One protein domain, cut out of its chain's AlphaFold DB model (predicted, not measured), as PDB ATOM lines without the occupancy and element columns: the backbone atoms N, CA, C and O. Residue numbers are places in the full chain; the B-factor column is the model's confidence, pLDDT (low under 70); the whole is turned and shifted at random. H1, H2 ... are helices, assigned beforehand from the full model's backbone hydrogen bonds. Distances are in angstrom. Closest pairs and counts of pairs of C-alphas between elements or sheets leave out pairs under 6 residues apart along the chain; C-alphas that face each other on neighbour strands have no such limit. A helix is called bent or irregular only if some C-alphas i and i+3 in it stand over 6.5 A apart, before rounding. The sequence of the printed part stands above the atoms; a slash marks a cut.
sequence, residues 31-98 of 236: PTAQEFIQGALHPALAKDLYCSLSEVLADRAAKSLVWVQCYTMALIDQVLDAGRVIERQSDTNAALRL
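This is residues 31 to 98 of the 236 residues of an uncharacterized protein of Musa balbisiana (UniProt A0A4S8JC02). One long, straight helix, H3, makes nearly the whole length of the printed part, and the residues before it make a hook beside its first turns with two short helices, H2 next to H3 along the sequence and H1 before H2. H2 folds back near the beginning of H3, while H1 lies farther off and packs on no helix; the last and longer part of H3, residues 62 to 98, sticks out free. The printed part has 68 residues, with three named helices in the order H1, H2, H3 along the chain and no named strand, and the class is all helix. The whole is extended, with a radius of gyration of the C-alphas of 20.9 A, and the C-alphas span 68 by 30 by 11 A along their three main axes.

The longest helix is H3, residues 56 to 98, and it touches no helix. H2, residues 43 to 51, is close to H3 but not clearly touching it, with 1 pair of C-alphas within 8 A. That closest pair is the C-alphas of Leu 49 and Leu 57, 6.3 A apart. H2 and H3 run opposite ways at a shallow tilt of 34.5 degrees, only just short of steep, and their centres are 31.6 A apart. H1, residues 31 to 37, is apart from H2 and apart from H3. In H1, H2 and H3 every pair of O of residue i and N of residue i+4 is within hydrogen-bond range.

H3 has 43 residues and runs from C-alpha 56 at (-39.305, 46.911, 31.670) to C-alpha 98 at (-33.843, -7.712, 0.475), a length of 63.1 A. H2, Pro 43 to Cys 51, has 9 residues and measures 12.5 A from first to last C-alpha. H1, Pro 31 to Ile 37, has 7 residues and measures 10.0 A, beginning with C-alpha 31 at (-58.186, 23.007, 36.495). No helix is bent or irregular.

The outline is a rod, and the two C-alphas farthest apart are those of Leu 53 and Leu 98, at 68.7 A. The first and last printed C-alphas, those of Pro 31 and Leu 98, are 53.2 A apart. The printed part has no cut, and the links from H1 to H2, of 5 residues, and from H2 to H3, of 4 residues, are both tight. Residues 34 to 39, of which 34 to 37 belong to H1, stand free, and so do residues 50 to 56. The mean pLDDT of the printed part is 80.6. It is under 70 at residues 31 to 54, and its mean is 64 in H1, 58 in H2 and 92 in H3.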
ATOM      1  N   PRO A  31     -57.696  21.796  37.152       67.56
ATOM      2  CA  PRO A  31     -58.186  23.007  36.495       67.56
ATOM      3  C   PRO A  31     -57.104  24.084  36.335       67.56
ATOM      4  O   PRO A  31     -56.989  24.689  35.272       67.56
ATOM      5  N   THR A  32     -56.261  24.280  37.352       61.00
ATOM      6  CA  THR A  32     -55.176  25.273  37.322       61.00
ATOM      7  C   THR A  32     -54.068  24.880  36.327       61.00
ATOM      8  O   THR A  32     -53.537  25.732  35.612       61.00
ATOM      9  N   ALA A  33     -53.760  23.582  36.210       67.31
ATOM     10  CA  ALA A  33     -52.813  23.061  35.220       67.31
ATOM     11  C   ALA A  33     -53.342  23.176  33.775       67.31
ATOM     12  O   ALA A  33     -52.588  23.519  32.863       67.31
ATOM     13  N   GLN A  34     -54.640  22.935  33.565       66.62
ATOM     14  CA  GLN A  34     -55.303  23.068  32.264       66.62
ATOM     15  C   GLN A  34     -55.258  24.516  31.749       66.62
ATOM     16  O   GLN A  34     -54.933  24.739  30.583       66.62
ATOM     17  N   GLU A  35     -55.530  25.506  32.608       63.19
ATOM     18  CA  GLU A  35     -55.462  26.928  32.235       63.19
ATOM     19  C   GLU A  35     -54.034  27.352  31.833       63.19
ATOM     20  O   GLU A  35     -53.857  28.115  30.881       63.19
ATOM     21  N   PHE A  36     -53.003  26.806  32.489       63.19
ATOM     22  CA  PHE A  36     -51.601  27.039  32.118       63.19
ATOM     23  C   PHE A  36     -51.242  26.418  30.757       63.19
ATOM     24  O   PHE A  36     -50.618  27.071  29.922       63.19
ATOM     25  N   ILE A  37     -51.678  25.180  30.497       61.97
ATOM     26  CA  ILE A  37     -51.478  24.500  29.203       61.97
ATOM     27  C   ILE A  37     -52.182  25.256  28.064       61.97
ATOM     28  O   ILE A  37     -51.668  25.310  26.948       61.97
ATOM     29  N   GLN A  38     -53.321  25.892  28.347       63.22
ATOM     30  CA  GLN A  38     -54.054  26.732  27.393       63.22
ATOM     31  C   GLN A  38     -53.432  28.127  27.182       63.22
ATOM     32  O   GLN A  38     -53.991  28.945  26.452       63.22
ATOM     33  N   GLY A  39     -52.257  28.395  27.761       57.84
ATOM     34  CA  GLY A  39     -51.464  29.596  27.494       57.84
ATOM     35  C   GLY A  39     -51.705  30.758  28.458       57.84
ATOM     36  O   GLY A  39     -51.209  31.858  28.206       57.84
ATOM     37  N   ALA A  40     -52.429  30.554  29.567       59.09
ATOM     38  CA  ALA A  40     -52.509  31.568  30.612       59.09
ATOM     39  C   ALA A  40     -51.132  31.737  31.281       59.09
ATOM     40  O   ALA A  40     -50.536  30.780  31.780       59.09
ATOM     41  N   LEU A  41     -50.616  32.972  31.293       59.47
ATOM     42  CA  LEU A  41     -49.387  33.323  32.007       59.47
ATOM     43  C   LEU A  41     -49.490  32.891  33.473       59.47
ATOM     44  O   LEU A  41     -50.522  33.102  34.110       59.47
ATOM     45  N   HIS A  42     -48.397  32.337  34.009       62.34
ATOM     46  CA  HIS A  42     -48.282  31.960  35.419       62.34
ATOM     47  C   HIS A  42     -48.877  33.076  36.306       62.34
ATOM     48  O   HIS A  42     -48.416  34.214  36.201       62.34
ATOM     49  N   PRO A  43     -49.856  32.803  37.189       63.41
ATOM     50  CA  PRO A  43     -50.611  33.842  37.900       63.41
ATOM     51  C   PRO A  43     -49.745  34.879  38.636       63.41
ATOM     52  O   PRO A  43     -50.055  36.069  38.626       63.41
ATOM     53  N   ALA A  44     -48.613  34.458  39.212       55.59
ATOM     54  CA  ALA A  44     -47.619  35.371  39.795       55.59
ATOM     55  C   ALA A  44     -46.953  36.311  38.764       55.59
ATOM     56  O   ALA A  44     -46.857  37.508  39.008       55.59
ATOM     57  N   LEU A  45     -46.574  35.798  37.587       57.50
ATOM     58  CA  LEU A  45     -46.077  36.615  36.477       57.50
ATOM     59  C   LEU A  45     -47.167  37.561  35.969       57.50
ATOM     60  O   LEU A  45     -46.882  38.731  35.763       57.50
ATOM     61  N   ALA A  46     -48.413  37.099  35.822       59.28
ATOM     62  CA  ALA A  46     -49.537  37.947  35.415       59.28
ATOM     63  C   ALA A  46     -49.792  39.103  36.403       59.28
ATOM     64  O   ALA A  46     -50.023  40.234  35.974       59.28
ATOM     65  N   LYS A  47     -49.688  38.853  37.715       58.66
ATOM     66  CA  LYS A  47     -49.811  39.883  38.759       58.66
ATOM     67  C   LYS A  47     -48.661  40.896  38.711       58.66
ATOM     68  O   LYS A  47     -48.915  42.099  38.718       58.66
ATOM     69  N   ASP A  48     -47.419  40.430  38.593       57.69
ATOM     70  CA  ASP A  48     -46.239  41.300  38.476       57.69
ATOM     71  C   ASP A  48     -46.255  42.130  37.176       57.69
ATOM     72  O   ASP A  48     -45.831  43.292  37.162       57.69
ATOM     73  N   LEU A  49     -46.801  41.550  36.098       55.97
ATOM     74  CA  LEU A  49     -46.998  42.188  34.795       55.97
ATOM     75  C   LEU A  49     -48.068  43.294  34.825       55.97
ATOM     76  O   LEU A  49     -47.970  44.252  34.067       55.97
ATOM     77  N   TYR A  50     -49.081  43.202  35.688       56.69
ATOM     78  CA  TYR A  50     -50.140  44.218  35.761       56.69
ATOM     79  C   TYR A  50     -49.831  45.356  36.750       56.69
ATOM     80  O   TYR A  50     -50.423  46.431  36.658       56.69
ATOM     81  N   CYS A  51     -48.906  45.143  37.692       60.16
ATOM     82  CA  CYS A  51     -48.578  46.108  38.748       60.16
ATOM     83  C   CYS A  51     -47.327  46.976  38.484       60.16
ATOM     84  O   CYS A  51     -47.079  47.895  39.266       60.16
ATOM     85  N   SER A  52     -46.546  46.741  37.419       57.00
ATOM     86  CA  SER A  52     -45.303  47.495  37.141       57.00
ATOM     87  C   SER A  52     -45.437  48.442  35.933       57.00
ATOM     88  O   SER A  52     -46.073  48.111  34.937       57.00
ATOM     89  N   LEU A  53     -44.825  49.633  35.994       55.50
ATOM     90  CA  LEU A  53     -44.950  50.686  34.972       55.50
ATOM     91  C   LEU A  53     -44.240  50.321  33.639       55.50
ATOM     92  O   LEU A  53     -43.032  50.474  33.479       55.50
ATOM     93  N   SER A  54     -45.045  49.835  32.692       67.44
ATOM     94  CA  SER A  54     -45.034  49.930  31.215       67.44
ATOM     95  C   SER A  54     -43.819  49.576  30.322       67.44
ATOM     96  O   SER A  54     -44.086  49.175  29.194       67.44
ATOM     97  N   GLU A  55     -42.538  49.678  30.700       71.00
ATOM     98  CA  GLU A  55     -41.427  49.486  29.718       71.00
ATOM     99  C   GLU A  55     -40.559  48.247  29.994       71.00
ATOM    100  O   GLU A  55     -40.362  47.398  29.124       71.00
ATOM    101  N   VAL A  56     -40.128  48.062  31.244       74.88
ATOM    102  CA  VAL A  56     -39.305  46.911  31.670       74.88
ATOM    103  C   VAL A  56     -40.041  45.574  31.484       74.88
ATOM    104  O   VAL A  56     -39.431  44.540  31.213       74.88
ATOM    105  N   LEU A  57     -41.371  45.588  31.598       70.69
ATOM    106  CA  LEU A  57     -42.208  44.410  31.381       70.69
ATOM    107  C   LEU A  57     -42.358  44.055  29.906       70.69
ATOM    108  O   LEU A  57     -42.323  42.874  29.572       70.69
ATOM    109  N   ALA A  58     -42.499  45.056  29.035       75.25
ATOM    110  CA  ALA A  58     -42.562  44.835  27.596       75.25
ATOM    111  C   ALA A  58     -41.243  44.231  27.097       75.25
ATOM    112  O   ALA A  58     -41.264  43.258  26.348       75.25
ATOM    113  N   ASP A  59     -40.104  44.720  27.597       81.00
ATOM    114  CA  ASP A  59     -38.782  44.151  27.314       81.00
ATOM    115  C   ASP A  59     -38.639  42.707  27.831       81.00
ATOM    116  O   ASP A  59     -38.221  41.817  27.086       81.00
ATOM    117  N   ARG A  60     -39.045  42.422  29.078       81.44
ATOM    118  CA  ARG A  60     -39.000  41.055  29.632       81.44
ATOM    119  C   ARG A  60     -39.924  40.096  28.874       81.44
ATOM    120  O   ARG A  60     -39.516  38.970  28.588       81.44
ATOM    121  N   ALA A  61     -41.143  40.521  28.549       77.00
ATOM    122  CA  ALA A  61     -42.102  39.721  27.792       77.00
ATOM    123  C   ALA A  61     -41.600  39.464  26.365       77.00
ATOM    124  O   ALA A  61     -41.608  38.319  25.920       77.00
ATOM    125  N   ALA A  62     -41.077  40.488  25.684       80.81
ATOM    126  CA  ALA A  62     -40.476  40.347  24.362       80.81
ATOM    127  C   ALA A  62     -39.289  39.373  24.382       80.81
ATOM    128  O   ALA A  62     -39.236  38.456  23.565       80.81
ATOM    129  N   LYS A  63     -38.379  39.490  25.359       86.25
ATOM    130  CA  LYS A  63     -37.257  38.551  25.529       86.25
ATOM    131  C   LYS A  63     -37.734  37.127  25.790       86.25
ATOM    132  O   LYS A  63     -37.201  36.201  25.190       86.25
ATOM    133  N   SER A  64     -38.743  36.942  26.639       82.25
ATOM    134  CA  SER A  64     -39.325  35.622  26.905       82.25
ATOM    135  C   SER A  64     -39.963  35.013  25.657       82.25
ATOM    136  O   SER A  64     -39.773  33.828  25.407       82.25
ATOM    137  N   LEU A  65     -40.690  35.801  24.859       84.81
ATOM    138  CA  LEU A  65     -41.291  35.340  23.606       84.81
ATOM    139  C   LEU A  65     -40.225  34.933  22.587       84.81
ATOM    140  O   LEU A  65     -40.340  33.869  21.990       84.81
ATOM    141  N   VAL A  66     -39.158  35.726  22.447       88.88
ATOM    142  CA  VAL A  66     -38.017  35.385  21.581       88.88
ATOM    143  C   VAL A  66     -37.338  34.100  22.059       88.88
ATOM    144  O   VAL A  66     -37.056  33.224  21.248       88.88
ATOM    145  N   TRP A  67     -37.123  33.937  23.367       89.38
ATOM    146  CA  TRP A  67     -36.548  32.712  23.931       89.38
ATOM    147  C   TRP A  67     -37.422  31.482  23.679       89.38
ATOM    148  O   TRP A  67     -36.910  30.455  23.237       89.38
ATOM    149  N   VAL A  68     -38.731  31.590  23.917       87.19
ATOM    150  CA  VAL A  68     -39.689  30.511  23.640       87.19
ATOM    151  C   VAL A  68     -39.691  30.179  22.150       87.19
ATOM    152  O   VAL A  68     -39.603  29.010  21.796       87.19
ATOM    153  N   GLN A  69     -39.700  31.183  21.271       87.12
ATOM    154  CA  GLN A  69     -39.684  30.974  19.827       87.12
ATOM    155  C   GLN A  69     -38.404  30.262  19.365       87.12
ATOM    156  O   GLN A  69     -38.485  29.257  18.657       87.12
ATOM    157  N   CYS A  70     -37.229  30.717  19.810       90.81
ATOM    158  CA  CYS A  70     -35.952  30.070  19.497       90.81
ATOM    159  C   CYS A  70     -35.902  28.624  20.010       90.81
ATOM    160  O   CYS A  70     -35.447  27.733  19.296       90.81
ATOM    161  N   TYR A  71     -36.409  28.376  21.219       90.88
ATOM    162  CA  TYR A  71     -36.479  27.034  21.791       90.88
ATOM    163  C   TYR A  71     -37.421  26.118  20.998       90.88
ATOM    164  O   TYR A  71     -37.053  24.991  20.671       90.88
ATOM    165  N   THR A  72     -38.607  26.608  20.623       91.75
ATOM    166  CA  THR A  72     -39.547  25.833  19.800       91.75
ATOM    167  C   THR A  72     -38.972  25.493  18.428       91.75
ATOM    168  O   THR A  72     -39.146  24.367  17.977       91.75
ATOM    169  N   MET A  73     -38.233  26.411  17.796       95.19
ATOM    170  CA  MET A  73     -37.581  26.146  16.510       95.19
ATOM    171  C   MET A  73     -36.509  25.058  16.638       95.19
ATOM    172  O   MET A  73     -36.512  24.109  15.864       95.19
ATOM    173  N   ALA A  74     -35.661  25.133  17.670       95.44
ATOM    174  CA  ALA A  74     -34.627  24.126  17.915       95.44
ATOM    175  C   ALA A  74     -35.213  22.725  18.170       95.44
ATOM    176  O   ALA A  74     -34.665  21.728  17.701       95.44
ATOM    177  N   LEU A  75     -36.343  22.639  18.880       95.88
ATOM    178  CA  LEU A  75     -37.052  21.372  19.072       95.88
ATOM    179  C   LEU A  75     -37.645  20.835  17.766       95.88
ATOM    180  O   LEU A  75     -37.553  19.636  17.511       95.88
ATOM    181  N   ILE A  76     -38.240  21.700  16.941       95.44
ATOM    182  CA  ILE A  76     -38.763  21.311  15.624       95.44
ATOM    183  C   ILE A  76     -37.628  20.766  14.755       95.44
ATOM    184  O   ILE A  76     -37.768  19.680  14.193       95.44
ATOM    185  N   ASP A  77     -36.491  21.461  14.703       96.62
ATOM    186  CA  ASP A  77     -35.316  21.023  13.949       96.62
ATOM    187  C   ASP A  77     -34.809  19.664  14.442       96.62
ATOM    188  O   ASP A  77     -34.597  18.762  13.633       96.62
ATOM    189  N   GLN A  78     -34.713  19.464  15.761       97.25
ATOM    190  CA  GLN A  78     -34.299  18.187  16.344       97.25
ATOM    191  C   GLN A  78     -35.261  17.040  15.991       97.25
ATOM    192  O   GLN A  78     -34.817  15.930  15.690       97.25
ATOM    193  N   VAL A  79     -36.575  17.283  16.023       97.62
ATOM    194  CA  VAL A  79     -37.582  16.283  15.636       97.62
ATOM    195  C   VAL A  79     -37.468  15.953  14.147       97.62
ATOM    196  O   VAL A  79     -37.521  14.780  13.776       97.62
ATOM    197  N   LEU A  80     -37.262  16.957  13.292       97.12
ATOM    198  CA  LEU A  80     -37.054  16.758  11.856       97.12
ATOM    199  C   LEU A  80     -35.749  16.001  11.566       97.12
ATOM    200  O   LEU A  80     -35.733  15.122  10.704       97.12
ATOM    201  N   ASP A  81     -34.670  16.299  12.290       97.19
ATOM    202  CA  ASP A  81     -33.402  15.570  12.209       97.19
ATOM    203  C   ASP A  81     -33.566  14.106  12.619       97.19
ATOM    204  O   ASP A  81     -33.133  13.209  11.890       97.19
ATOM    205  N   ALA A  82     -34.244  13.845  13.739       97.38
ATOM    206  CA  ALA A  82     -34.557  12.489  14.174       97.38
ATOM    207  C   ALA A  82     -35.403  11.749  13.127       97.38
ATOM    208  O   ALA A  82     -35.109  10.598  12.808       97.38
ATOM    209  N   GLY A  83     -36.392  12.423  12.532       97.81
ATOM    210  CA  GLY A  83     -37.194  11.889  11.430       97.81
ATOM    211  C   GLY A  83     -36.339  11.461  10.235       97.81
ATOM    212  O   GLY A  83     -36.452  10.324   9.781       97.81
ATOM    213  N   ARG A  84     -35.410  12.319   9.786       98.25
ATOM    214  CA  ARG A  84     -34.470  11.993   8.696       98.25
ATOM    215  C   ARG A  84     -33.573  10.801   9.021       98.25
ATOM    216  O   ARG A  84     -33.261  10.007   8.137       98.25
ATOM    217  N   VAL A  85     -33.114  10.682  10.267       98.31
ATOM    218  CA  VAL A  85     -32.293   9.539  10.697       98.31
ATOM    219  C   VAL A  85     -33.112   8.249  10.688       98.31
ATOM    220  O   VAL A  85     -32.633   7.233  10.185       98.31
ATOM    221  N   ILE A  86     -34.348   8.289  11.191       98.06
ATOM    222  CA  ILE A  86     -35.260   7.137  11.199       98.06
ATOM    223  C   ILE A  86     -35.556   6.671   9.772       98.06
ATOM    224  O   ILE A  86     -35.496   5.473   9.510       98.06
ATOM    225  N   GLU A  87     -35.828   7.595   8.851       98.31
ATOM    226  CA  GLU A  87     -36.093   7.284   7.442       98.31
ATOM    227  C   GLU A  87     -34.893   6.590   6.787       98.31
ATOM    228  O   GLU A  87     -35.020   5.466   6.308       98.31
ATOM    229  N   ARG A  88     -33.689   7.168   6.900       98.12
ATOM    230  CA  ARG A  88     -32.458   6.546   6.377       98.12
ATOM    231  C   ARG A  88     -32.211   5.154   6.957       98.12
ATOM    232  O   ARG A  88     -31.782   4.244   6.244       98.12
ATOM    233  N   GLN A  89     -32.456   4.981   8.256       98.38
ATOM    234  CA  GLN A  89     -32.286   3.685   8.907       98.38
ATOM    235  C   GLN A  89     -33.352   2.683   8.447       98.38
ATOM    236  O   GLN A  89     -33.053   1.501   8.295       98.38
ATOM    237  N   SER A  90     -34.580   3.144   8.203       98.19
ATOM    238  CA  SER A  90     -35.660   2.336   7.639       98.19
ATOM    239  C   SER A  90     -35.310   1.852   6.232       98.19
ATOM    240  O   SER A  90     -35.430   0.656   5.965       98.19
ATOM    241  N   ASP A  91     -34.795   2.734   5.376       98.19
ATOM    242  CA  ASP A  91     -34.355   2.392   4.019       98.19
ATOM    243  C   ASP A  91     -33.209   1.377   4.042       98.19
ATOM    244  O   ASP A  91     -33.252   0.356   3.355       98.19
ATOM    245  N   THR A  92     -32.216   1.602   4.907       98.31
ATOM    246  CA  THR A  92     -31.096   0.667   5.101       98.31
ATOM    247  C   THR A  92     -31.593  -0.700   5.578       98.31
ATOM    248  O   THR A  92     -31.167  -1.733   5.068       98.31
ATOM    249  N   ASN A  93     -32.542  -0.734   6.520       98.00
ATOM    250  CA  ASN A  93     -33.140  -1.982   6.994       98.00
ATOM    251  C   ASN A  93     -33.939  -2.697   5.894       98.00
ATOM    252  O   ASN A  93     -33.962  -3.927   5.864       98.00
ATOM    253  N   ALA A  94     -34.615  -1.957   5.010       98.12
ATOM    254  CA  ALA A  94     -35.328  -2.530   3.873       98.12
ATOM    255  C   ALA A  94     -34.354  -3.149   2.856       98.12
ATOM    256  O   ALA A  94     -34.571  -4.285   2.436       98.12
ATOM    257  N   ALA A  95     -33.255  -2.458   2.540       98.00
ATOM    258  CA  ALA A  95     -32.203  -2.965   1.660       98.00
ATOM    259  C   ALA A  95     -31.547  -4.238   2.221       98.00
ATOM    260  O   ALA A  95     -31.492  -5.253   1.532       98.00
ATOM    261  N   LEU A  96     -31.156  -4.232   3.501       97.62
ATOM    262  CA  LEU A  96     -30.575  -5.409   4.157       97.62
ATOM    263  C   LEU A  96     -31.542  -6.596   4.192       97.62
ATOM    264  O   LEU A  96     -31.118  -7.741   4.072       97.62
ATOM    265  N   ARG A  97     -32.849  -6.354   4.359       97.50
ATOM    266  CA  ARG A  97     -33.855  -7.424   4.291       97.50
ATOM    267  C   ARG A  97     -33.949  -8.037   2.900       97.50
ATOM    268  O   ARG A  97     -34.132  -9.248   2.814       97.50
ATOM    269  N   LEU A  98     -33.843  -7.225   1.850       96.69
ATOM    270  CA  LEU A  98     -33.843  -7.712   0.475       96.69
ATOM    271  C   LEU A  98     -32.595  -8.554   0.197       96.69
ATOM    272  O   LEU A  98     -32.734  -9.701  -0.207       96.69
TER     273      LEU A  98